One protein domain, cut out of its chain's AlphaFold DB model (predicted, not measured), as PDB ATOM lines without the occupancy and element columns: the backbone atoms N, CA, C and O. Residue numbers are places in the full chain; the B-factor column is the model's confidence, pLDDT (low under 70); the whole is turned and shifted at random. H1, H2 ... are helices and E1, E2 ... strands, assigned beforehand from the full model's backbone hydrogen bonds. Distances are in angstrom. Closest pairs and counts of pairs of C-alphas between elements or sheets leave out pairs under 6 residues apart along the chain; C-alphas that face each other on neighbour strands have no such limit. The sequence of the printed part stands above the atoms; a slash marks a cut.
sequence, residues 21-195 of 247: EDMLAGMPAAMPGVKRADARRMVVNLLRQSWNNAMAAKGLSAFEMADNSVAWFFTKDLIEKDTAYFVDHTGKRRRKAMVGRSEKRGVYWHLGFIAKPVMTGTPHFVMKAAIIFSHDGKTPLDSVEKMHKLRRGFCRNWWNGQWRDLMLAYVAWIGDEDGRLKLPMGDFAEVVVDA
ATOM      1  N   GLU A  21     -54.631 -26.812  45.324       85.81
ATOM      2  CA  GLU A  21     -55.184 -26.694  46.677       85.81
ATOM      3  C   GLU A  21     -54.360 -27.488  47.697       85.81
ATOM      4  O   GLU A  21     -53.992 -26.945  48.739       85.81
ATOM      5  N   ASP A  22     -53.961 -28.716  47.353       84.06
ATOM      6  CA  ASP A  22     -53.115 -29.567  48.196       84.06
ATOM      7  C   ASP A  22     -51.715 -28.968  48.386       84.06
ATOM      8  O   ASP A  22     -51.157 -28.988  49.490       84.06
ATOM      9  N   MET A  23     -51.156 -28.376  47.323       84.44
ATOM     10  CA  MET A  23     -49.890 -27.646  47.395       84.44
ATOM     11  C   MET A  23     -50.007 -26.458  48.359       84.44
ATOM     12  O   MET A  23     -49.172 -26.292  49.249       84.44
ATOM     13  N   LEU A  24     -51.060 -25.648  48.226       84.62
ATOM     14  CA  LEU A  24     -51.306 -24.481  49.078       84.62
ATOM     15  C   LEU A  24     -51.640 -24.870  50.530       84.62
ATOM     16  O   LEU A  24     -51.308 -24.124  51.456       84.62
ATOM     17  N   ALA A  25     -52.223 -26.052  50.748       82.12
ATOM     18  CA  ALA A  25     -52.485 -26.622  52.067       82.12
ATOM     19  C   ALA A  25     -51.215 -27.117  52.783       82.12
ATOM     20  O   ALA A  25     -51.248 -27.326  54.000       82.12
ATOM     21  N   GLY A  26     -50.080 -27.243  52.083       71.75
ATOM     22  CA  GLY A  26     -48.770 -27.563  52.665       71.75
ATOM     23  C   GLY A  26     -48.635 -28.986  53.218       71.75
ATOM     24  O   GLY A  26     -47.707 -29.265  53.973       71.75
ATOM     25  N   MET A  27     -49.558 -29.883  52.862       66.56
ATOM     26  CA  MET A  27     -49.476 -31.321  53.144       66.56
ATOM     27  C   MET A  27     -49.776 -32.134  51.875       66.56
ATOM     28  O   MET A  27     -50.750 -32.883  51.838       66.56
ATOM     29  N   PRO A  28     -48.984 -31.979  50.802       66.19
ATOM     30  CA  PRO A  28     -49.183 -32.778  49.603       66.19
ATOM     31  C   PRO A  28     -48.862 -34.252  49.886       66.19
ATOM     32  O   PRO A  28     -47.733 -34.578  50.243       66.19
ATOM     33  N   ALA A  29     -49.826 -35.154  49.679       61.66
ATOM     34  CA  ALA A  29     -49.675 -36.587  49.967       61.66
ATOM     35  C   ALA A  29     -48.487 -37.256  49.239       61.66
ATOM     36  O   ALA A  29     -47.975 -38.276  49.691       61.66
ATOM     37  N   ALA A  30     -48.045 -36.676  48.119       64.88
ATOM     38  CA  ALA A  30     -47.004 -37.227  47.257       64.88
ATOM     39  C   ALA A  30     -45.611 -36.584  47.432       64.88
ATOM     40  O   ALA A  30     -44.641 -37.130  46.921       64.88
ATOM     41  N   MET A  31     -45.463 -35.447  48.121       66.31
ATOM     42  CA  MET A  31     -44.210 -34.667  48.145       66.31
ATOM     43  C   MET A  31     -43.674 -34.525  49.583       66.31
ATOM     44  O   MET A  31     -44.471 -34.483  50.521       66.31
ATOM     45  N   PRO A  32     -42.342 -34.412  49.796       68.31
ATOM     46  CA  PRO A  32     -41.806 -33.959  51.079       68.31
ATOM     47  C   PRO A  32     -42.532 -32.693  51.548       68.31
ATOM     48  O   PRO A  32     -42.763 -31.789  50.746       68.31
ATOM     49  N   GLY A  33     -42.924 -32.632  52.821       67.94
ATOM     50  CA  GLY A  33     -43.780 -31.556  53.327       67.94
ATOM     51  C   GLY A  33     -43.207 -30.164  53.043       67.94
ATOM     52  O   GLY A  33     -42.181 -29.781  53.601       67.94
ATOM     53  N   VAL A  34     -43.890 -29.391  52.195       77.44
ATOM     54  CA  VAL A  34     -43.579 -27.980  51.935       77.44
ATOM     55  C   VAL A  34     -44.429 -27.131  52.868       77.44
ATOM     56  O   VAL A  34     -45.652 -27.258  52.898       77.44
ATOM     57  N   LYS A  35     -43.807 -26.222  53.625       84.25
ATOM     58  CA  LYS A  35     -44.560 -25.293  54.477       84.25
ATOM     59  C   LYS A  35     -45.518 -24.470  53.613       84.25
ATOM     60  O   LYS A  35     -45.119 -23.949  52.575       84.25
ATOM     61  N   ARG A  36     -46.751 -24.255  54.084       85.62
ATOM     62  CA  ARG A  36     -47.787 -23.458  53.382       85.62
ATOM     63  C   ARG A  36     -47.275 -22.117  52.849       85.62
ATOM     64  O   ARG A  36     -47.589 -21.721  51.730       85.62
ATOM     65  N   ALA A  37     -46.473 -21.418  53.653       86.25
ATOM     66  CA  ALA A  37     -45.889 -20.136  53.273       86.25
ATOM     67  C   ALA A  37     -44.953 -20.256  52.060       86.25
ATOM     68  O   ALA A  37     -44.997 -19.412  51.165       86.25
ATOM     69  N   ASP A  38     -44.145 -21.311  52.010       88.56
ATOM     70  CA  ASP A  38     -43.198 -21.548  50.924       88.56
ATOM     71  C   ASP A  38     -43.925 -22.027  49.666       88.56
ATOM     72  O   ASP A  38     -43.690 -21.483  48.589       88.56
ATOM     73  N   ALA A  39     -44.911 -22.919  49.808       87.94
ATOM     74  CA  ALA A  39     -45.777 -23.331  48.706       87.94
ATOM     75  C   ALA A  39     -46.470 -22.127  48.046       87.94
ATOM     76  O   ALA A  39     -46.418 -21.951  46.827       87.94
ATOM     77  N   ARG A  40     -47.042 -21.227  48.854       88.81
ATOM     78  CA  ARG A  40     -47.653 -19.989  48.358       88.81
ATOM     79  C   ARG A  40     -46.641 -19.098  47.634       88.81
ATOM     80  O   ARG A  40     -46.961 -18.561  46.577       88.81
ATOM     81  N   ARG A  41     -45.433 -18.926  48.182       90.75
ATOM     82  CA  ARG A  41     -44.364 -18.134  47.543       90.75
ATOM     83  C   ARG A  41     -43.954 -18.718  46.195       90.75
ATOM     84  O   ARG A  41     -43.769 -17.951  45.254       90.75
ATOM     85  N   MET A  42     -43.853 -20.042  46.086       90.06
ATOM     86  CA  MET A  42     -43.539 -20.727  44.831       90.06
ATOM     87  C   MET A  42     -44.605 -20.451  43.768       90.06
ATOM     88  O   MET A  42     -44.264 -19.994  42.680       90.06
ATOM     89  N   VAL A  43     -45.886 -20.633  44.102       90.69
ATOM     90  CA  VAL A  43     -47.007 -20.367  43.181       90.69
ATOM     91  C   VAL A  43     -47.027 -18.903  42.738       90.69
ATOM     92  O   VAL A  43     -47.109 -18.615  41.547       90.69
ATOM     93  N   VAL A  44     -46.886 -17.959  43.675       93.31
ATOM     94  CA  VAL A  44     -46.831 -16.522  43.357       93.31
ATOM     95  C   VAL A  44     -45.649 -16.197  42.438       93.31
ATOM     96  O   VAL A  44     -45.793 -15.400  41.511       93.31
ATOM     97  N   ASN A  45     -44.486 -16.815  42.661       92.81
ATOM     98  CA  ASN A  45     -43.320 -16.609  41.809       92.81
ATOM     99  C   ASN A  45     -43.542 -17.152  40.386       92.81
ATOM    100  O   ASN A  45     -43.199 -16.464  39.427       92.81
ATOM    101  N   LEU A  46     -44.151 -18.335  40.241       92.81
ATOM    102  CA  LEU A  46     -44.503 -18.908  38.936       92.81
ATOM    103  C   LEU A  46     -45.509 -18.032  38.181       92.81
ATOM    104  O   LEU A  46     -45.313 -17.743  37.001       92.81
ATOM    105  N   LEU A  47     -46.536 -17.532  38.873       94.75
ATOM    106  CA  LEU A  47     -47.511 -16.600  38.300       94.75
ATOM    107  C   LEU A  47     -46.843 -15.315  37.802       94.75
ATOM    108  O   LEU A  47     -47.130 -14.859  36.699       94.75
ATOM    109  N   ARG A  48     -45.915 -14.754  38.587       94.75
ATOM    110  CA  ARG A  48     -45.147 -13.562  38.200       94.75
ATOM    111  C   ARG A  48     -44.274 -13.812  36.968       94.75
ATOM    112  O   ARG A  48     -44.240 -12.971  36.078       94.75
ATOM    113  N   GLN A  49     -43.559 -14.935  36.920       94.12
ATOM    114  CA  GLN A  49     -42.700 -15.276  35.779       94.12
ATOM    115  C   GLN A  49     -43.518 -15.474  34.503       94.12
ATOM    116  O   GLN A  49     -43.198 -14.896  33.470       94.12
ATOM    117  N   SER A  50     -44.620 -16.212  34.592       95.25
ATOM    118  CA  SER A  50     -45.480 -16.478  33.437       95.25
ATOM    119  C   SER A  50     -46.185 -15.220  32.944       95.25
ATOM    120  O   SER A  50     -46.300 -15.019  31.740       95.25
ATOM    121  N   TRP A  51     -46.583 -14.324  33.856       96.06
ATOM    122  CA  TRP A  51     -47.048 -12.985  33.494       96.06
ATOM    123  C   TRP A  51     -45.985 -12.218  32.703       96.06
ATOM    124  O   TRP A  51     -46.273 -11.717  31.621       96.06
ATOM    125  N   ASN A  52     -44.753 -12.154  33.214       95.62
ATOM    126  CA  ASN A  52     -43.652 -11.459  32.550       95.62
ATOM    127  C   ASN A  52     -43.399 -12.014  31.142       95.62
ATOM    128  O   ASN A  52     -43.306 -11.248  30.187       95.62
ATOM    129  N   ASN A  53     -43.365 -13.339  31.003       95.19
ATOM    130  CA  ASN A  53     -43.180 -13.997  29.714       95.19
ATOM    131  C   ASN A  53     -44.337 -13.690  28.752       95.19
ATOM    132  O   ASN A  53     -44.098 -13.382  27.587       95.19
ATOM    133  N   ALA A  54     -45.584 -13.714  29.233       95.62
ATOM    134  CA  ALA A  54     -46.757 -13.403  28.421       95.62
ATOM    135  C   ALA A  54     -46.775 -11.938  27.951       95.62
ATOM    136  O   ALA A  54     -47.124 -11.665  26.804       95.62
ATOM    137  N   MET A  55     -46.383 -10.991  28.808       97.38
ATOM    138  CA  MET A  55     -46.291  -9.577  28.429       97.38
ATOM    139  C   MET A  55     -45.162  -9.336  27.417       97.38
ATOM    140  O   MET A  55     -45.377  -8.635  26.428       97.38
ATOM    141  N   ALA A  56     -44.000  -9.965  27.618       96.81
ATOM    142  CA  ALA A  56     -42.887  -9.913  26.673       96.81
ATOM    143  C   ALA A  56     -43.274 -10.490  25.303       96.81
ATOM    144  O   ALA A  56     -43.003  -9.877  24.274       96.81
ATOM    145  N   ALA A  57     -43.973 -11.630  25.280       95.62
ATOM    146  CA  ALA A  57     -44.461 -12.255  24.050       95.62
ATOM    147  C   ALA A  57     -45.472 -11.378  23.291       95.62
ATOM    148  O   ALA A  57     -45.576 -11.466  22.071       95.62
ATOM    149  N   LYS A  58     -46.190 -10.497  23.999       95.75
ATOM    150  CA  LYS A  58     -47.075  -9.483  23.404       95.75
ATOM    151  C   LYS A  58     -46.333  -8.232  22.917       95.75
ATOM    152  O   LYS A  58     -46.970  -7.322  22.398       95.75
ATOM    153  N   GLY A  59     -45.011  -8.168  23.072       96.88
ATOM    154  CA  GLY A  59     -44.181  -7.050  22.623       96.88
ATOM    155  C   GLY A  59     -44.192  -5.835  23.552       96.88
ATOM    156  O   GLY A  59     -43.726  -4.769  23.156       96.88
ATOM    157  N   LEU A  60     -44.717  -5.965  24.775       97.88
ATOM    158  CA  LEU A  60     -44.614  -4.903  25.775       97.88
ATOM    159  C   LEU A  60     -43.170  -4.770  26.266       97.88
ATOM    160  O   LEU A  60     -42.443  -5.757  26.383       97.88
ATOM    161  N   SER A  61     -42.787  -3.550  26.633       98.06
ATOM    162  CA  SER A  61     -41.477  -3.272  27.217       98.06
ATOM    163  C   SER A  61     -41.524  -3.364  28.736       98.06
ATOM    164  O   SER A  61     -42.499  -2.959  29.372       98.06
ATOM    165  N   ALA A  62     -40.451  -3.889  29.323       97.56
ATOM    166  CA  ALA A  62     -40.278  -3.977  30.764       97.56
ATOM    167  C   ALA A  62     -39.623  -2.704  31.316       97.56
ATOM    168  O   ALA A  62     -38.671  -2.180  30.740       97.56
ATOM    169  N   PHE A  63     -40.104  -2.237  32.463       96.38
ATOM    170  CA  PHE A  63     -39.470  -1.198  33.264       96.38
ATOM    171  C   PHE A  63     -39.384  -1.667  34.718       96.38
ATOM    172  O   PHE A  63     -40.405  -1.981  35.337       96.38
ATOM    173  N   GLU A  64     -38.169  -1.742  35.259       95.06
ATOM    174  CA  GLU A  64     -37.942  -2.152  36.643       95.06
ATOM    175  C   GLU A  64     -38.204  -0.984  37.599       95.06
ATOM    176  O   GLU A  64     -37.670   0.116  37.466       95.06
ATOM    177  N   MET A  65     -39.080  -1.223  38.566       91.12
ATOM    178  CA  MET A  65     -39.439  -0.266  39.600       91.12
ATOM    179  C   MET A  65     -38.473  -0.376  40.781       91.12
ATOM    180  O   MET A  65     -37.870  -1.418  41.011       91.12
ATOM    181  N   ALA A  66     -38.428   0.659  41.621       87.06
ATOM    182  CA  ALA A  66     -37.579   0.678  42.816       87.06
ATOM    183  C   ALA A  66     -37.847  -0.462  43.829       87.06
ATOM    184  O   ALA A  66     -36.998  -0.740  44.666       87.06
ATOM    185  N   ASP A  67     -39.019  -1.112  43.785       88.06
ATOM    186  CA  ASP A  67     -39.358  -2.284  44.611       88.06
ATOM    187  C   ASP A  67     -39.050  -3.630  43.918       88.06
ATOM    188  O   ASP A  67     -39.604  -4.660  44.310       88.06
ATOM    189  N   ASN A  68     -38.209  -3.629  42.875       87.94
ATOM    190  CA  ASN A  68     -37.883  -4.763  41.995       87.94
ATOM    191  C   ASN A  68     -39.116  -5.393  41.320       87.94
ATOM    192  O   ASN A  68     -39.090  -6.542  40.864       87.94
ATOM    193  N   SER A  69     -40.242  -4.677  41.293       92.38
ATOM    194  CA  SER A  69     -41.395  -5.080  40.500       92.38
ATOM    195  C   SER A  69     -41.231  -4.603  39.062       92.38
ATOM    196  O   SER A  69     -40.637  -3.560  38.809       92.38
ATOM    197  N   VAL A  70     -41.751  -5.373  38.110       96.75
ATOM    198  CA  VAL A  70     -41.646  -5.039  36.687       96.75
ATOM    199  C   VAL A  70     -42.974  -4.467  36.217       96.75
ATOM    200  O   VAL A  70     -44.016  -5.119  36.327       96.75
ATOM    201  N   ALA A  71     -42.933  -3.237  35.713       97.50
ATOM    202  CA  ALA A  71     -44.030  -2.630  34.983       97.50
ATOM    203  C   ALA A  71     -43.893  -2.972  33.498       97.50
ATOM    204  O   ALA A  71     -42.848  -2.728  32.899       97.50
ATOM    205  N   TRP A  72     -44.957  -3.501  32.904       98.38
ATOM    206  CA  TRP A  72     -45.015  -3.771  31.470       98.38
ATOM    207  C   TRP A  72     -45.794  -2.661  30.784       98.38
ATOM    208  O   TRP A  72     -46.932  -2.398  31.174       98.38
ATOM    209  N   PHE A  73     -45.175  -1.978  29.823       98.25
ATOM    210  CA  PHE A  73     -45.717  -0.769  29.207       98.25
ATOM    211  C   PHE A  73     -45.688  -0.815  27.679       98.25
ATOM    212  O   PHE A  73     -44.884  -1.518  27.066       98.25
ATOM    213  N   PHE A  74     -46.578  -0.037  27.066       98.25
ATOM    214  CA  PHE A  74     -46.652   0.102  25.614       98.25
ATOM    215  C   PHE A  74     -45.583   1.061  25.098       98.25
ATOM    216  O   PHE A  74     -45.514   2.204  25.545       98.25
ATOM    217  N   THR A  75     -44.800   0.652  24.105       97.88
ATOM    218  CA  THR A  75     -43.985   1.581  23.309       97.88
ATOM    219  C   THR A  75     -44.800   2.158  22.161       97.88
ATOM    220  O   THR A  75     -45.767   1.547  21.707       97.88
ATOM    221  N   LYS A  76     -44.392   3.328  21.670       97.38
ATOM    222  CA  LYS A  76     -44.984   3.953  20.488       97.38
ATOM    223  C   LYS A  76     -44.920   2.993  19.295       97.38
ATOM    224  O   LYS A  76     -43.896   2.340  19.078       97.38
ATOM    225  N   ASP A  77     -46.004   2.954  18.535       96.81
ATOM    226  CA  ASP A  77     -46.222   2.134  17.342       96.81
ATOM    227  C   ASP A  77     -46.301   0.620  17.610       96.81
ATOM    228  O   ASP A  77     -46.312  -0.165  16.664       96.81
ATOM    229  N   LEU A  78     -46.403   0.186  18.878       96.50
ATOM    230  CA  LEU A  78     -46.638  -1.228  19.209       96.50
ATOM    231  C   LEU A  78     -48.019  -1.701  18.730       96.50
ATOM    232  O   LEU A  78     -48.186  -2.851  18.333       96.50
ATOM    233  N   ILE A  79     -49.014  -0.814  18.781       96.00
ATOM    234  CA  ILE A  79     -50.392  -1.087  18.364       96.00
ATOM    235  C   ILE A  79     -50.889   0.017  17.435       96.00
ATOM    236  O   ILE A  79     -50.383   1.140  17.461       96.00
ATOM    237  N   GLU A  80     -51.912  -0.281  16.629       95.31
ATOM    238  CA  GLU A  80     -52.460   0.694  15.684       95.31
ATOM    239  C   GLU A  80     -52.877   1.986  16.411       95.31
ATOM    240  O   GLU A  80     -53.700   1.972  17.332       95.31
ATOM    241  N   LYS A  81     -52.301   3.117  15.980       95.00
ATOM    242  CA  LYS A  81     -52.566   4.458  16.537       95.00
ATOM    243  C   LYS A  81     -52.344   4.543  18.052       95.00
ATOM    244  O   LYS A  81     -52.999   5.352  18.712       95.00
ATOM    245  N   ASP A  82     -51.498   3.676  18.610       97.00
ATOM    246  CA  ASP A  82     -51.221   3.598  20.045       97.00
ATOM    247  C   ASP A  82     -52.490   3.480  20.910       97.00
ATOM    248  O   ASP A  82     -52.522   3.927  22.055       97.00
ATOM    249  N   THR A  83     -53.573   2.918  20.363       97.00
ATOM    250  CA  THR A  83     -54.906   2.959  20.971       97.00
ATOM    251  C   THR A  83     -55.489   1.562  21.140       97.00
ATOM    252  O   THR A  83     -55.661   0.824  20.174       97.00
ATOM    253  N   ALA A  84     -55.881   1.231  22.369       96.69
ATOM    254  CA  ALA A  84     -56.581  -0.006  22.690       96.69
ATOM    255  C   ALA A  84     -58.096   0.227  22.808       96.69
ATOM    256  O   ALA A  84     -58.558   1.293  23.235       96.69
ATOM    257  N   TYR A  85     -58.872  -0.790  22.435       95.44
ATOM    258  CA  TYR A  85     -60.330  -0.801  22.533       95.44
ATOM    259  C   TYR A  85     -60.779  -1.666  23.709       95.44
ATOM    260  O   TYR A  85     -60.150  -2.669  24.022       95.44
ATOM    261  N   PHE A  86     -61.889  -1.292  24.335       95.25
ATOM    262  CA  PHE A  86     -62.493  -2.055  25.426       95.25
ATOM    263  C   PHE A  86     -64.003  -1.855  25.466       95.25
ATOM    264  O   PHE A  86     -64.546  -0.966  24.807       95.25
ATOM    265  N   VAL A  87     -64.674  -2.680  26.262       93.44
ATOM    266  CA  VAL A  87     -66.088  -2.521  26.597       93.44
ATOM    267  C   VAL A  87     -66.176  -1.957  28.012       93.44
ATOM    268  O   VAL A  87     -65.563  -2.495  28.934       93.44
ATOM    269  N   ASP A  88     -66.878  -0.837  28.177       90.88
ATOM    270  CA  ASP A  88     -67.074  -0.222  29.489       90.88
ATOM    271  C   ASP A  88     -68.154  -0.947  30.315       90.88
ATOM    272  O   ASP A  88     -68.821  -1.869  29.847       90.88
ATOM    273  N   HIS A  89     -68.350  -0.516  31.563       83.94
ATOM    274  CA  HIS A  89     -69.338  -1.121  32.465       83.94
ATOM    275  C   HIS A  89     -70.797  -0.982  31.980       83.94
ATOM    276  O   HIS A  89     -71.686  -1.605  32.551       83.94
ATOM    277  N   THR A  90     -71.065  -0.143  30.972       88.06
ATOM    278  CA  THR A  90     -72.391   0.013  30.351       88.06
ATOM    279  C   THR A  90     -72.569  -0.868  29.115       88.06
ATOM    280  O   THR A  90     -73.609  -0.801  28.464       88.06
ATOM    281  N   GLY A  91     -71.561  -1.670  28.757       90.25
ATOM    282  CA  GLY A  91     -71.565  -2.489  27.545       90.25
ATOM    283  C   GLY A  91     -71.189  -1.716  26.278       90.25
ATOM    284  O   GLY A  91     -71.246  -2.272  25.181       90.25
ATOM    285  N   LYS A  92     -70.787  -0.443  26.383       93.69
ATOM    286  CA  LYS A  92     -70.417   0.364  25.214       93.69
ATOM    287  C   LYS A  92     -68.958   0.143  24.850       93.69
ATOM    288  O   LYS A  92     -68.074   0.158  25.707       93.69
ATOM    289  N   ARG A  93     -68.690   0.013  23.549       95.56
ATOM    290  CA  ARG A  93     -67.324  -0.033  23.022       95.56
ATOM    291  C   ARG A  93     -66.683   1.351  23.112       95.56
ATOM    292  O   ARG A  93     -67.227   2.336  22.613       95.56
ATOM    293  N   ARG A  94     -65.510   1.424  23.730       96.12
ATOM    294  CA  ARG A  94     -64.709   2.634  23.938       96.12
ATOM    295  C   ARG A  94     -63.266   2.382  23.512       96.12
ATOM    296  O   ARG A  94     -62.881   1.257  23.193       96.12
ATOM    297  N   ARG A  95     -62.474   3.452  23.474       96.25
ATOM    298  CA  ARG A  95     -61.050   3.402  23.136       96.25
ATOM    299  C   ARG A  95     -60.240   4.322  24.041       96.25
ATOM    300  O   ARG A  95     -60.745   5.376  24.442       96.25
ATOM    301  N   LYS A  96     -58.993   3.955  24.324       96.81
ATOM    302  CA  LYS A  96     -58.021   4.790  25.040       96.81
ATOM    303  C   LYS A  96     -56.643   4.675  24.407       96.81
ATOM    304  O   LYS A  96     -56.232   3.594  24.001       96.81
ATOM    305  N   ALA A  97     -55.941   5.801  24.370       96.81
ATOM    306  CA  ALA A  97     -54.530   5.824  24.031       96.81
ATOM    307  C   ALA A  97     -53.736   5.119  25.141       96.81
ATOM    308  O   ALA A  97     -53.931   5.419  26.319       96.81
ATOM    309  N   MET A  98     -52.889   4.168  24.758       97.56
ATOM    310  CA  MET A  98     -51.918   3.488  25.616       97.56
ATOM    311  C   MET A  98     -50.578   4.228  25.623       97.56
ATOM    312  O   MET A  98     -49.852   4.175  26.612       97.56
ATOM    313  N   VAL A  99     -50.288   4.963  24.548       97.62
ATOM    314  CA  VAL A  99     -49.165   5.895  24.446       97.62
ATOM    315  C   VAL A  99     -49.698   7.237  23.967       97.62
ATOM    316  O   VAL A  99     -50.574   7.296  23.106       97.62
ATOM    317  N   GLY A 100     -49.184   8.332  24.515       94.50
ATOM    318  CA  GLY A 100     -49.506   9.663  24.015       94.50
ATOM    319  C   GLY A 100     -48.342  10.629  24.152       94.50
ATOM    320  O   GLY A 100     -47.414  10.407  24.924       94.50
ATOM    321  N   ARG A 101     -48.399  11.727  23.400       93.94
ATOM    322  CA  ARG A 101     -47.371  12.772  23.396       93.94
ATOM    323  C   ARG A 101     -47.865  14.011  24.132       93.94
ATOM    324  O   ARG A 101     -48.998  14.446  23.949       93.94
ATOM    325  N   SER A 102     -47.014  14.580  24.973       90.62
ATOM    326  CA  SER A 102     -47.247  15.865  25.622       90.62
ATOM    327  C   SER A 102     -46.414  16.940  24.937       90.62
ATOM    328  O   SER A 102     -45.230  17.066  25.235       90.62
ATOM    329  N   GLU A 103     -47.028  17.750  24.072       88.06
ATOM    330  CA  GLU A 103     -46.300  18.840  23.398       88.06
ATOM    331  C   GLU A 103     -45.760  19.867  24.396       88.06
ATOM    332  O   GLU A 103     -44.592  20.232  24.334       88.06
ATOM    333  N   LYS A 104     -46.553  20.229  25.417       86.25
ATOM    334  CA  LYS A 104     -46.128  21.154  26.485       86.25
ATOM    335  C   LYS A 104     -44.857  20.701  27.217       86.25
ATOM    336  O   LYS A 104     -44.143  21.532  27.766       86.25
ATOM    337  N   ARG A 105     -44.609  19.391  27.304       85.12
ATOM    338  CA  ARG A 105     -43.489  18.820  28.071       85.12
ATOM    339  C   ARG A 105     -42.431  18.149  27.191       85.12
ATOM    340  O   ARG A 105     -41.443  17.676  27.740       85.12
ATOM    341  N   GLY A 106     -42.645  18.069  25.876       91.19
ATOM    342  CA  GLY A 106     -41.740  17.413  24.928       91.19
ATOM    343  C   GLY A 106     -41.452  15.939  25.246       91.19
ATOM    344  O   GLY A 106     -40.329  15.479  25.047       91.19
ATOM    345  N   VAL A 107     -42.426  15.210  25.804       95.19
ATOM    346  CA  VAL A 107     -42.260  13.800  26.213       95.19
ATOM    347  C   VAL A 107     -43.456  12.949  25.811       95.19
ATOM    348  O   VAL A 107     -44.593  13.429  25.777       95.19
ATOM    349  N   TYR A 108     -43.207  11.666  25.575       97.25
ATOM    350  CA  TYR A 108     -44.240  10.645  25.497       97.25
ATOM    351  C   TYR A 108     -44.526  10.086  26.886       97.25
ATOM    352  O   TYR A 108     -43.634   9.994  27.730       97.25
ATOM    353  N   TRP A 109     -45.780   9.723  27.122       96.56
ATOM    354  CA  TRP A 109     -46.204   8.937  28.269       96.56
ATOM    355  C   TRP A 109     -46.682   7.575  27.786       96.56
ATOM    356  O   TRP A 109     -47.336   7.463  26.750       96.56
ATOM    357  N   HIS A 110     -46.370   6.558  28.573       98.00
ATOM    358  CA  HIS A 110     -46.644   5.165  28.280       98.00
ATOM    359  C   HIS A 110     -47.426   4.571  29.436       98.00
ATOM    360  O   HIS A 110     -46.976   4.612  30.586       98.00
ATOM    361  N   LEU A 111     -48.595   4.022  29.137       98.06
ATOM    362  CA  LEU A 111     -49.343   3.238  30.099       98.06
ATOM    363  C   LEU A 111     -48.651   1.895  30.297       98.06
ATOM    364  O   LEU A 111     -48.372   1.181  29.333       98.06
ATOM    365  N   GLY A 112     -48.438   1.535  31.554       97.31
ATOM    366  CA  GLY A 112     -48.038   0.196  31.934       97.31
ATOM    367  C   GLY A 112     -48.685  -0.259  33.227       97.31
ATOM    368  O   GLY A 112     -49.279   0.527  33.970       97.31
ATOM    369  N   PHE A 113     -48.564  -1.551  33.506       97.62
ATOM    370  CA  PHE A 113     -49.051  -2.134  34.747       97.62
ATOM    371  C   PHE A 113     -48.059  -3.125  35.338       97.62
ATOM    372  O   PHE A 113     -47.369  -3.867  34.641       97.62
ATOM    373  N   ILE A 114     -48.051  -3.148  36.665       97.19
ATOM    374  CA  ILE A 114     -47.443  -4.195  37.474       97.19
ATOM    375  C   ILE A 114     -48.589  -5.094  37.931       97.19
ATOM    376  O   ILE A 114     -49.517  -4.614  38.590       97.19
ATOM    377  N   ALA A 115     -48.522  -6.383  37.619       95.88
ATOM    378  CA  ALA A 115     -49.506  -7.355  38.075       95.88
ATOM    379  C   ALA A 115     -48.977  -8.094  39.309       95.88
ATOM    380  O   ALA A 115     -47.929  -8.742  39.264       95.88
ATOM    381  N   LYS A 116     -49.691  -7.985  40.433       95.62
ATOM    382  CA  LYS A 116     -49.343  -8.665  41.688       95.62
ATOM    383  C   LYS A 116     -50.316  -9.826  41.930       95.62
ATOM    384  O   LYS A 116     -51.489  -9.554  42.178       95.62
ATOM    385  N   PRO A 117     -49.863 -11.094  41.878       95.38
ATOM    386  CA  PRO A 117     -50.722 -12.231  42.181       95.38
ATOM    387  C   PRO A 117     -51.126 -12.239  43.660       95.38
ATOM    388  O   PRO A 117     -50.273 -12.154  44.549       95.38
ATOM    389  N   VAL A 118     -52.419 -12.390  43.931       93.69
ATOM    390  CA  VAL A 118     -52.988 -12.539  45.272       93.69
ATOM    391  C   VAL A 118     -53.715 -13.874  45.345       93.69
ATOM    392  O   VAL A 118     -54.641 -14.125  44.588       93.69
ATOM    393  N   MET A 119     -53.292 -14.718  46.290       89.88
ATOM    394  CA  MET A 119     -53.828 -16.074  46.494       89.88
ATOM    395  C   MET A 119     -54.729 -16.193  47.736       89.88
ATOM    396  O   MET A 119     -55.045 -17.299  48.157       89.88
ATOM    397  N   THR A 120     -55.078 -15.080  48.393       85.12
ATOM    398  CA  THR A 120     -56.011 -15.093  49.535       85.12
ATOM    399  C   THR A 120     -57.431 -14.837  49.030       85.12
ATOM    400  O   THR A 120     -57.628 -13.878  48.288       85.12
ATOM    401  N   GLY A 121     -58.412 -15.628  49.477       84.81
ATOM    402  CA  GLY A 121     -59.789 -15.536  48.979       84.81
ATOM    403  C   GLY A 121     -59.875 -16.041  47.539       84.81
ATOM    404  O   GLY A 121     -59.265 -17.058  47.219       84.81
ATOM    405  N   THR A 122     -60.586 -15.321  46.671       87.50
ATOM    406  CA  THR A 122     -60.596 -15.599  45.226       87.50
ATOM    407  C   THR A 122     -59.243 -15.216  44.619       87.50
ATOM    408  O   THR A 122     -58.881 -14.039  44.695       87.50
ATOM    409  N   PRO A 123     -58.480 -16.148  44.016       91.19
ATOM    410  CA  PRO A 123     -57.210 -15.820  43.380       91.19
ATOM    411  C   PRO A 123     -57.385 -14.793  42.258       91.19
ATOM    412  O   PRO A 123     -58.237 -14.955  41.389       91.19
ATOM    413  N   HIS A 124     -56.590 -13.726  42.279       93.88
ATOM    414  CA  HIS A 124     -56.674 -12.644  41.298       93.88
ATOM    415  C   HIS A 124     -55.335 -11.920  41.146       93.88
ATOM    416  O   HIS A 124     -54.429 -12.052  41.973       93.88
ATOM    417  N   PHE A 125     -55.218 -11.109  40.096       95.75
ATOM    418  CA  PHE A 125     -54.116 -10.166  39.940       95.75
ATOM    419  C   PHE A 125     -54.560  -8.766  40.355       95.75
ATOM    420  O   PHE A 125     -55.561  -8.241  39.871       95.75
ATOM    421  N   VAL A 126     -53.779  -8.134  41.228       95.50
ATOM    422  CA  VAL A 126     -53.911  -6.707  41.519       95.50
ATOM    423  C   VAL A 126     -53.081  -5.932  40.507       95.50
ATOM    424  O   VAL A 126     -51.857  -6.076  40.451       95.50
ATOM    425  N   MET A 127     -53.754  -5.096  39.721       95.31
ATOM    426  CA  MET A 127     -53.149  -4.287  38.668       95.31
ATOM    427  C   MET A 127     -52.750  -2.917  39.223       95.31
ATOM    428  O   MET A 127     -53.597  -2.067  39.492       95.31
ATOM    429  N   LYS A 128     -51.447  -2.679  39.395       95.50
ATOM    430  CA  LYS A 128     -50.908  -1.379  39.818       95.50
ATOM    431  C   LYS A 128     -50.450  -0.594  38.594       95.50
ATOM    432  O   LYS A 128     -49.495  -0.989  37.931       95.50
ATOM    433  N   ALA A 129     -51.119   0.523  38.326       94.88
ATOM    434  CA  ALA A 129     -50.784   1.395  37.208       94.88
ATOM    435  C   ALA A 129     -49.383   2.007  37.364       94.88
ATOM    436  O   ALA A 129     -49.014   2.506  38.435       94.88
ATOM    437  N   ALA A 130     -48.637   2.017  36.268       94.88
ATOM    438  CA  ALA A 130     -47.363   2.691  36.106       94.88
ATOM    439  C   ALA A 130     -47.440   3.584  34.861       94.88
ATOM    440  O   ALA A 130     -48.025   3.206  33.851       94.88
ATOM    441  N   ILE A 131     -46.868   4.784  34.949       96.00
ATOM    442  CA  ILE A 131     -46.729   5.679  33.799       96.00
ATOM    443  C   ILE A 131     -45.246   5.909  33.597       96.00
ATOM    444  O   ILE A 131     -44.586   6.469  34.476       96.00
ATOM    445  N   ILE A 132     -44.755   5.446  32.456       96.62
ATOM    446  CA  ILE A 132     -43.367   5.583  32.038       96.62
ATOM    447  C   ILE A 132     -43.308   6.757  31.061       96.62
ATOM    448  O   ILE A 132     -44.275   7.021  30.346       96.62
ATOM    449  N   PHE A 133     -42.201   7.493  31.048       96.88
ATOM    450  CA  PHE A 133     -41.995   8.600  30.117       96.88
ATOM    451  C   PHE A 133     -40.783   8.327  29.238       96.88
ATOM    452  O   PHE A 133     -39.847   7.675  29.690       96.88
ATOM    453  N   SER A 134     -40.793   8.854  28.017       97.12
ATOM    454  CA  SER A 134     -39.666   8.797  27.079       97.12
ATOM    455  C   SER A 134     -39.591  10.070  26.233       97.12
ATOM    456  O   SER A 134     -40.556  10.838  26.154       97.12
ATOM    457  N   HIS A 135     -38.447  10.302  25.587       95.88
ATOM    458  CA  HIS A 135     -38.299  11.370  24.590       95.88
ATOM    459  C   HIS A 135     -38.590  10.883  23.161       95.88
ATOM    460  O   HIS A 135     -39.145  11.628  22.357       95.88
ATOM    461  N   ASP A 136     -38.267   9.628  22.859       95.31
ATOM    462  CA  ASP A 136     -38.351   9.000  21.533       95.31
ATOM    463  C   ASP A 136     -39.625   8.156  21.325       95.31
ATOM    464  O   ASP A 136     -39.877   7.663  20.226       95.31
ATOM    465  N   GLY A 137     -40.439   7.980  22.369       95.19
ATOM    466  CA  GLY A 137     -41.608   7.106  22.356       95.19
ATOM    467  C   GLY A 137     -41.293   5.640  22.670       95.19
ATOM    468  O   GLY A 137     -42.189   4.802  22.570       95.19
ATOM    469  N   LYS A 138     -40.057   5.287  23.032       95.81
ATOM    470  CA  LYS A 138     -39.650   3.888  23.242       95.81
ATOM    471  C   LYS A 138     -38.801   3.708  24.494       95.81
ATOM    472  O   LYS A 138     -39.107   2.834  25.303       95.81
ATOM    473  N   THR A 139     -37.781   4.537  24.665       96.50
ATOM    474  CA  THR A 139     -36.754   4.394  25.696       96.50
ATOM    475  C   THR A 139     -37.149   5.164  26.957       96.50
ATOM    476  O   THR A 139     -37.277   6.391  26.900       96.50
ATOM    477  N   PRO A 140     -37.364   4.489  28.103       96.12
ATOM    478  CA  PRO A 140     -37.677   5.156  29.363       96.12
ATOM    479  C   PRO A 140     -36.644   6.223  29.734       96.12
ATOM    480  O   PRO A 140     -35.461   6.075  29.457       96.12
ATOM    481  N   LEU A 141     -37.085   7.294  30.396       94.69
ATOM    482  CA  LEU A 141     -36.166   8.274  30.974       94.69
ATOM    483  C   LEU A 141     -35.353   7.645  32.115       94.69
ATOM    484  O   LEU A 141     -35.936   7.056  33.023       94.69
ATOM    485  N   ASP A 142     -34.044   7.886  32.147       90.00
ATOM    486  CA  ASP A 142     -33.165   7.361  33.208       90.00
ATOM    487  C   ASP A 142     -33.411   8.027  34.573       90.00
ATOM    488  O   ASP A 142     -33.266   7.423  35.634       90.00
ATOM    489  N   SER A 143     -33.809   9.305  34.565       91.38
ATOM    490  CA  SER A 143     -34.016  10.070  35.797       91.38
ATOM    491  C   SER A 143     -35.356   9.735  36.460       91.38
ATOM    492  O   SER A 143     -36.425  10.213  36.056       91.38
ATOM    493  N   VAL A 144     -35.282   8.972  37.554       87.56
ATOM    494  CA  VAL A 144     -36.417   8.630  38.430       87.56
ATOM    495  C   VAL A 144     -37.113   9.885  38.971       87.56
ATOM    496  O   VAL A 144     -38.343   9.984  38.954       87.56
ATOM    497  N   GLU A 145     -36.345  10.892  39.390       89.38
ATOM    498  CA  GLU A 145     -36.881  12.161  39.898       89.38
ATOM    499  C   GLU A 145     -37.697  12.909  38.837       89.38
ATOM    500  O   GLU A 145     -38.825  13.351  39.102       89.38
ATOM    501  N   LYS A 146     -37.169  12.988  37.607       90.44
ATOM    502  CA  LYS A 146     -37.859  13.601  36.466       90.44
ATOM    503  C   LYS A 146     -39.154  12.855  36.160       90.44
ATOM    504  O   LYS A 146     -40.199  13.497  36.033       90.44
ATOM    505  N   MET A 147     -39.129  11.520  36.124       91.69
ATOM    506  CA  MET A 147     -40.334  10.703  35.925       91.69
ATOM    507  C   MET A 147     -41.386  10.941  37.012       91.69
ATOM    508  O   MET A 147     -42.568  11.102  36.700       91.69
ATOM    509  N   HIS A 148     -40.992  11.043  38.282       89.38
ATOM    510  CA  HIS A 148     -41.928  11.336  39.366       89.38
ATOM    511  C   HIS A 148     -42.549  12.734  39.255       89.38
ATOM    512  O   HIS A 148     -43.766  12.873  39.435       89.38
ATOM    513  N   LYS A 149     -41.756  13.765  38.928       92.06
ATOM    514  CA  LYS A 149     -42.255  15.135  38.707       92.06
ATOM    515  C   LYS A 149     -43.219  15.185  37.517       92.06
ATOM    516  O   LYS A 149     -44.297  15.777  37.626       92.06
ATOM    517  N   LEU A 150     -42.871  14.519  36.414       93.12
ATOM    518  CA  LEU A 150     -43.730  14.386  35.237       93.12
ATOM    519  C   LEU A 150     -45.039  13.679  35.584       93.12
ATOM    520  O   LEU A 150     -46.099  14.237  35.316       93.12
ATOM    521  N   ARG A 151     -44.986  12.526  36.260       91.88
ATOM    522  CA  ARG A 151     -46.175  11.765  36.671       91.88
ATOM    523  C   ARG A 151     -47.130  12.606  37.511       91.88
ATOM    524  O   ARG A 151     -48.314  12.662  37.192       91.88
ATOM    525  N   ARG A 152     -46.635  13.274  38.561       90.81
ATOM    526  CA  ARG A 152     -47.472  14.113  39.442       90.81
ATOM    527  C   ARG A 152     -48.154  15.247  38.680       90.81
ATOM    528  O   ARG A 152     -49.309  15.552  38.945       90.81
ATOM    529  N   GLY A 153     -47.445  15.862  37.737       89.50
ATOM    530  CA  GLY A 153     -48.003  16.930  36.913       89.50
ATOM    531  C   GLY A 153     -48.990  16.426  35.859       89.50
ATOM    532  O   GLY A 153     -50.046  17.021  35.678       89.50
ATOM    533  N   PHE A 154     -48.653  15.338  35.166       89.06
ATOM    534  CA  PHE A 154     -49.425  14.813  34.041       89.06
ATOM    535  C   PHE A 154     -50.711  14.117  34.492       89.06
ATOM    536  O   PHE A 154     -51.769  14.304  33.901       89.06
ATOM    537  N   CYS A 155     -50.631  13.359  35.585       90.62
ATOM    538  CA  CYS A 155     -51.749  12.584  36.115       90.62
ATOM    539  C   CYS A 155     -52.582  13.353  37.154       90.62
ATOM    540  O   CYS A 155     -53.438  12.747  37.791       90.62
ATOM    541  N   ARG A 156     -52.347  14.661  37.355       88.81
ATOM    542  CA  ARG A 156     -53.028  15.463  38.393       88.81
ATOM    543  C   ARG A 156     -54.554  15.385  38.289       88.81
ATOM    544  O   ARG A 156     -55.224  15.274  39.303       88.81
ATOM    545  N   ASN A 157     -55.072  15.394  37.062       86.75
ATOM    546  CA  ASN A 157     -56.510  15.392  36.777       86.75
ATOM    547  C   ASN A 157     -57.017  14.011  36.327       86.75
ATOM    548  O   ASN A 157     -58.086  13.897  35.726       86.75
ATOM    549  N   TRP A 158     -56.229  12.954  36.539       91.88
ATOM    550  CA  TRP A 158     -56.628  11.595  36.189       91.88
ATOM    551  C   TRP A 158     -57.382  10.992  37.365       91.88
ATOM    552  O   TRP A 158     -56.801  10.392  38.266       91.88
ATOM    553  N   TRP A 159     -58.695  11.193  37.347       89.06
ATOM    554  CA  TRP A 159     -59.617  10.641  38.334       89.06
ATOM    555  C   TRP A 159     -59.907   9.157  38.075       89.06
ATOM    556  O   TRP A 159     -59.498   8.587  37.058       89.06
ATOM    557  N   ASN A 160     -60.667   8.531  38.975       89.19
ATOM    558  CA  ASN A 160     -60.985   7.099  38.928       89.19
ATOM    559  C   ASN A 160     -61.564   6.646  37.581       89.19
ATOM    560  O   ASN A 160     -61.207   5.573  37.105       89.19
ATOM    561  N   GLY A 161     -62.402   7.463  36.933       89.88
ATOM    562  CA  GLY A 161     -62.949   7.140  35.611       89.88
ATOM    563  C   GLY A 161     -61.865   6.978  34.540       89.88
ATOM    564  O   GLY A 161     -61.873   5.998  33.801       89.88
ATOM    565  N   GLN A 162     -60.886   7.887  34.507       92.88
ATOM    566  CA  GLN A 162     -59.764   7.818  33.567       92.88
ATOM    567  C   GLN A 162     -58.896   6.582  33.834       92.88
ATOM    568  O   GLN A 162     -58.573   5.853  32.898       92.88
ATOM    569  N   TRP A 163     -58.545   6.323  35.097       94.44
ATOM    570  CA  TRP A 163     -57.734   5.157  35.466       94.44
ATOM    571  C   TRP A 163     -58.438   3.833  35.194       94.44
ATOM    572  O   TRP A 163     -57.814   2.905  34.683       94.44
ATOM    573  N   ARG A 164     -59.739   3.755  35.484       93.75
ATOM    574  CA  ARG A 164     -60.566   2.587  35.185       93.75
ATOM    575  C   ARG A 164     -60.573   2.301  33.688       93.75
ATOM    576  O   ARG A 164     -60.316   1.171  33.299       93.75
ATOM    577  N   ASP A 165     -60.825   3.308  32.858       95.38
ATOM    578  CA  ASP A 165     -60.875   3.139  31.404       95.38
ATOM    579  C   ASP A 165     -59.512   2.715  30.827       95.38
ATOM    580  O   ASP A 165     -59.454   1.871  29.937       95.38
ATOM    581  N   LEU A 166     -58.406   3.256  31.353       96.50
ATOM    582  CA  LEU A 166     -57.048   2.838  30.981       96.50
ATOM    583  C   LEU A 166     -56.775   1.381  31.370       96.50
ATOM    584  O   LEU A 166     -56.238   0.627  30.565       96.50
ATOM    585  N   MET A 167     -57.170   0.972  32.579       96.19
ATOM    586  CA  MET A 167     -57.038  -0.415  33.028       96.19
ATOM    587  C   MET A 167     -57.884  -1.364  32.176       96.19
ATOM    588  O   MET A 167     -57.388  -2.405  31.762       96.19
ATOM    589  N   LEU A 168     -59.137  -1.006  31.877       95.94
ATOM    590  CA  LEU A 168     -60.013  -1.812  31.024       95.94
ATOM    591  C   LEU A 168     -59.440  -1.961  29.612       95.94
ATOM    592  O   LEU A 168     -59.446  -3.062  29.076       95.94
ATOM    593  N   ALA A 169     -58.905  -0.884  29.035       96.88
ATOM    594  CA  ALA A 169     -58.224  -0.914  27.743       96.88
ATOM    595  C   ALA A 169     -56.975  -1.804  27.754       96.88
ATOM    596  O   ALA A 169     -56.804  -2.621  26.852       96.88
ATOM    597  N   TYR A 170     -56.140  -1.692  28.791       97.19
ATOM    598  CA  TYR A 170     -54.950  -2.525  28.952       97.19
ATOM    599  C   TYR A 170     -55.320  -4.008  29.053       97.19
ATOM    600  O   TYR A 170     -54.787  -4.838  28.321       97.19
ATOM    601  N   VAL A 171     -56.252  -4.341  29.950       95.94
ATOM    602  CA  VAL A 171     -56.641  -5.727  30.218       95.94
ATOM    603  C   VAL A 171     -57.359  -6.338  29.008       95.94
ATOM    604  O   VAL A 171     -57.051  -7.463  28.632       95.94
ATOM    605  N   ALA A 172     -58.246  -5.593  28.341       95.69
ATOM    606  CA  ALA A 172     -58.905  -6.067  27.125       95.69
ATOM    607  C   ALA A 172     -57.907  -6.371  25.998       95.69
ATOM    608  O   ALA A 172     -58.098  -7.334  25.267       95.69
ATOM    609  N   TRP A 173     -56.835  -5.582  25.872       96.31
ATOM    610  CA  TRP A 173     -55.822  -5.793  24.837       96.31
ATOM    611  C   TRP A 173     -54.893  -6.978  25.123       96.31
ATOM    612  O   TRP A 173     -54.502  -7.697  24.204       96.31
ATOM    613  N   ILE A 174     -54.523  -7.207  26.387       95.69
ATOM    614  CA  ILE A 174     -53.730  -8.397  26.734       95.69
ATOM    615  C   ILE A 174     -54.573  -9.681  26.687       95.69
ATOM    616  O   ILE A 174     -53.995 -10.762  26.604       95.69
ATOM    617  N   GLY A 175     -55.901  -9.587  26.737       94.94
ATOM    618  CA  GLY A 175     -56.784 -10.727  26.510       94.94
ATOM    619  C   GLY A 175     -56.669 -11.283  25.087       94.94
ATOM    620  O   GLY A 175     -56.243 -10.594  24.161       94.94
ATOM    621  N   ASP A 176     -57.015 -12.552  24.926       90.44
ATOM    622  CA  ASP A 176     -57.322 -13.170  23.643       90.44
ATOM    623  C   ASP A 176     -58.749 -12.807  23.184       90.44
ATOM    624  O   ASP A 176     -59.462 -12.038  23.837       90.44
ATOM    625  N   GLU A 177     -59.166 -13.342  22.036       86.31
ATOM    626  CA  GLU A 177     -60.492 -13.087  21.454       86.31
ATOM    627  C   GLU A 177     -61.643 -13.542  22.369       86.31
ATOM    628  O   GLU A 177     -62.708 -12.922  22.373       86.31
ATOM    629  N   ASP A 178     -61.404 -14.553  23.211       88.94
ATOM    630  CA  ASP A 178     -62.361 -15.060  24.201       88.94
ATOM    631  C   ASP A 178     -62.392 -14.204  25.483       88.94
ATOM    632  O   ASP A 178     -63.165 -14.467  26.411       88.94
ATOM    633  N   GLY A 179     -61.567 -13.155  25.556       91.12
ATOM    634  CA  GLY A 179     -61.441 -12.297  26.727       91.12
ATOM    635  C   GLY A 179     -60.721 -12.982  27.885       91.12
ATOM    636  O   GLY A 179     -61.022 -12.693  29.046       91.12
ATOM    637  N   ARG A 180     -59.785 -13.884  27.589       95.69
ATOM    638  CA  ARG A 180     -58.959 -14.609  28.555       95.69
ATOM    639  C   ARG A 180     -57.480 -14.337  28.314       95.69
ATOM    640  O   ARG A 180     -57.029 -14.071  27.211       95.69
ATOM    641  N   LEU A 181     -56.692 -14.387  29.373       95.25
ATOM    642  CA  LEU A 181     -55.244 -14.321  29.323       95.25
ATOM    643  C   LEU A 181     -54.692 -15.675  29.746       95.25
ATOM    644  O   LEU A 181     -54.872 -16.115  30.882       95.25
ATOM    645  N   LYS A 182     -53.995 -16.311  28.815       94.69
ATOM    646  CA  LYS A 182     -53.318 -17.585  29.011       94.69
ATOM    647  C   LYS A 182     -51.889 -17.347  29.485       94.69
ATOM    648  O   LYS A 182     -51.117 -16.649  28.828       94.69
ATOM    649  N   LEU A 183     -51.556 -17.897  30.647       94.69
ATOM    650  CA  LEU A 183     -50.245 -17.801  31.277       94.69
ATOM    651  C   LEU A 183     -49.605 -19.198  31.309       94.69
ATOM    652  O   LEU A 183     -49.939 -19.991  32.196       94.69
ATOM    653  N   PRO A 184     -48.699 -19.518  30.370       90.69
ATOM    654  CA  PRO A 184     -48.038 -20.818  30.340       90.69
ATOM    655  C   PRO A 184     -47.079 -20.960  31.528       90.69
ATOM    656  O   PRO A 184     -46.213 -20.113  31.735       90.69
ATOM    657  N   MET A 185     -47.220 -22.044  32.296       87.25
ATOM    658  CA  MET A 185     -46.412 -22.375  33.478       87.25
ATOM    659  C   MET A 185     -45.385 -23.468  33.129       87.25
ATOM    660  O   MET A 185     -45.305 -24.502  33.795       87.25
ATOM    661  N   GLY A 186     -44.631 -23.256  32.047       81.12
ATOM    662  CA  GLY A 186     -43.813 -24.290  31.401       81.12
ATOM    663  C   GLY A 186     -44.628 -25.128  30.410       81.12
ATOM    664  O   GLY A 186     -45.624 -24.651  29.873       81.12
ATOM    665  N   ASP A 187     -44.218 -26.377  30.187       76.19
ATOM    666  CA  ASP A 187     -44.729 -27.183  29.063       76.19
ATOM    667  C   ASP A 187     -46.020 -27.961  29.371       76.19
ATOM    668  O   ASP A 187     -46.669 -28.484  28.467       76.19
ATOM    669  N   PHE A 188     -46.401 -28.073  30.648       77.56
ATOM    670  CA  PHE A 188     -47.432 -29.027  31.091       77.56
ATOM    671  C   PHE A 188     -48.635 -28.392  31.786       77.56
ATOM    672  O   PHE A 188     -49.589 -29.096  32.117       77.56
ATOM    673  N   ALA A 189     -48.580 -27.094  32.067       85.25
ATOM    674  CA  ALA A 189     -49.622 -26.407  32.808       85.25
ATOM    675  C   ALA A 189     -49.818 -24.994  32.271       85.25
ATOM    676  O   ALA A 189     -48.872 -24.310  31.885       85.25
ATOM    677  N   GLU A 190     -51.061 -24.544  32.309       91.44
ATOM    678  CA  GLU A 190     -51.461 -23.198  31.939       91.44
ATOM    679  C   GLU A 190     -52.381 -22.657  33.028       91.44
ATOM    680  O   GLU A 190     -53.221 -23.377  33.571       91.44
ATOM    681  N   VAL A 191     -52.217 -21.378  33.354       93.00
ATOM    682  CA  VAL A 191     -53.192 -20.635  34.147       93.00
ATOM    683  C   VAL A 191     -53.967 -19.730  33.211       93.00
ATOM    684  O   VAL A 191     -53.387 -18.915  32.496       93.00
ATOM    685  N   VAL A 192     -55.286 -19.855  33.249       94.69
ATOM    686  CA  VAL A 192     -56.196 -18.998  32.494       94.69
ATOM    687  C   VAL A 192     -56.768 -17.957  33.442       94.69
ATOM    688  O   VAL A 192     -57.297 -18.290  34.502       94.69
ATOM    689  N   VAL A 193     -56.640 -16.691  33.067       94.56
ATOM    690  CA  VAL A 193     -57.139 -15.544  33.826       94.56
ATOM    691  C   VAL A 193     -58.172 -14.834  32.974       94.56
ATOM    692  O   VAL A 193     -57.909 -14.556  31.809       94.56
ATOM    693  N   ASP A 194     -59.331 -14.491  33.525       94.56
ATOM    694  CA  ASP A 194     -60.266 -13.646  32.787       94.56
ATOM    695  C   ASP A 194     -59.654 -12.254  32.580       94.56
ATOM    696  O   ASP A 194     -59.203 -11.596  33.521       94.56
ATOM    697  N   ALA A 195     -59.662 -11.772  31.338       93.75
ATOM    698  CA  ALA A 195     -59.195 -10.441  30.969       93.75
ATOM    699  C   ALA A 195     -60.272  -9.386  31.282       93.75
ATOM    700  O   ALA A 195     -60.630  -8.537  30.460       93.75
TER     701      ALA A 195
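Overview. This is residues 21 to 195 of the 247 residues of an uncharacterized protein of Brevundimonas sp. 32-68-21 (UniProt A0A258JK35). A long two-strand hairpin, E6 and E7, is the backbone of a strongly twisted five-strand sheet, with the long helix H2 packed on one face and the shorter H3 across the opposite face. The hairpin E3 and E4 packs on H4, the hairpin E8 and E9 packs on H2, and H1 with the loop after it lies at one end of the longest axis. The printed part has 175 residues, with four named helices and nine named strands in the order H1 H2 E1 E2 E3 E4 E5 E6 E7 H3 H4 E8 E9, a mixed class. The sheet E1 E2 E5 E6 E7 is branched, its neighbours antiparallel. The whole is compact by its radius of gyration of the C-alphas, 18.1 A, yet elongated in outline, 62 by 39 by 29 A.

Along the chain. H1 is residues 21 to 25, from C-alpha 21 at (-55.184, -26.694, 46.677), and H2 is residues 36 to 57, 31.6 A long. E1 is residues 61 to 64, E2 70 to 73, E3 83 to 87, E4 93 to 97 and E5 99 to 102. E6, residues 107 to 118, measures 34.2 A from C-alpha 107 at (-42.260, 13.800, 26.213), and E7, residues 124 to 134, 30.8 A. H3 is residues 144 to 154, 15.1 A, and H4 160 to 174, 21.0 A. E8 is residues 180 to 184 and E9 190 to 194, ending at C-alpha 194 (-60.266, -13.646, 32.787).

Arrangement. E5, E6 and E7 form a meander, each strand the antiparallel neighbour of the one before; N 112 and O 130 of the hairpin E6 and E7 are 2.9 A apart, and N 100 and O 109 of E5 and E6 3.0 A. E2 and E5 lie on one side of E6, E7 on the other side; N 72 and O 113 are 3.0 A apart. E1 pairs with E2, N 63 and O 71 at 2.8 A. H2 is on the sheet at a height of 7.8 A, over E2 and E6; H3, on the opposite face at 8.6 A, runs across E7 at 83 degrees on the local plane. H4 only grazes the sheet; its closest C-alphas to E3 are Ala 169 and Phe 86, 5.0 A. In E3 and E4, N 84 and O 96 are 2.9 A apart; in E8 and E9, N 181 and O 193 2.7 A. The closest C-alphas of H2 and E8 are Ser 50 and Leu 183, 5.4 A. H1 touches H2, which does so with residues 36 to 40 alone; the closest C-alphas are Leu 24 and Arg 36, 5.7 A. In H1, H2, H3 and H4 every O i to N i+4 pair is within hydrogen-bond range.

Size, cuts and confidence. The C-alphas of Ala 29 and Lys 104 are the farthest apart, 62.4 A. The printed part has no cut, and no link is long. Residues 156 to 161 stand free. Mean pLDDT of the printed part is 91.6; residues 27 to 33 are under 70.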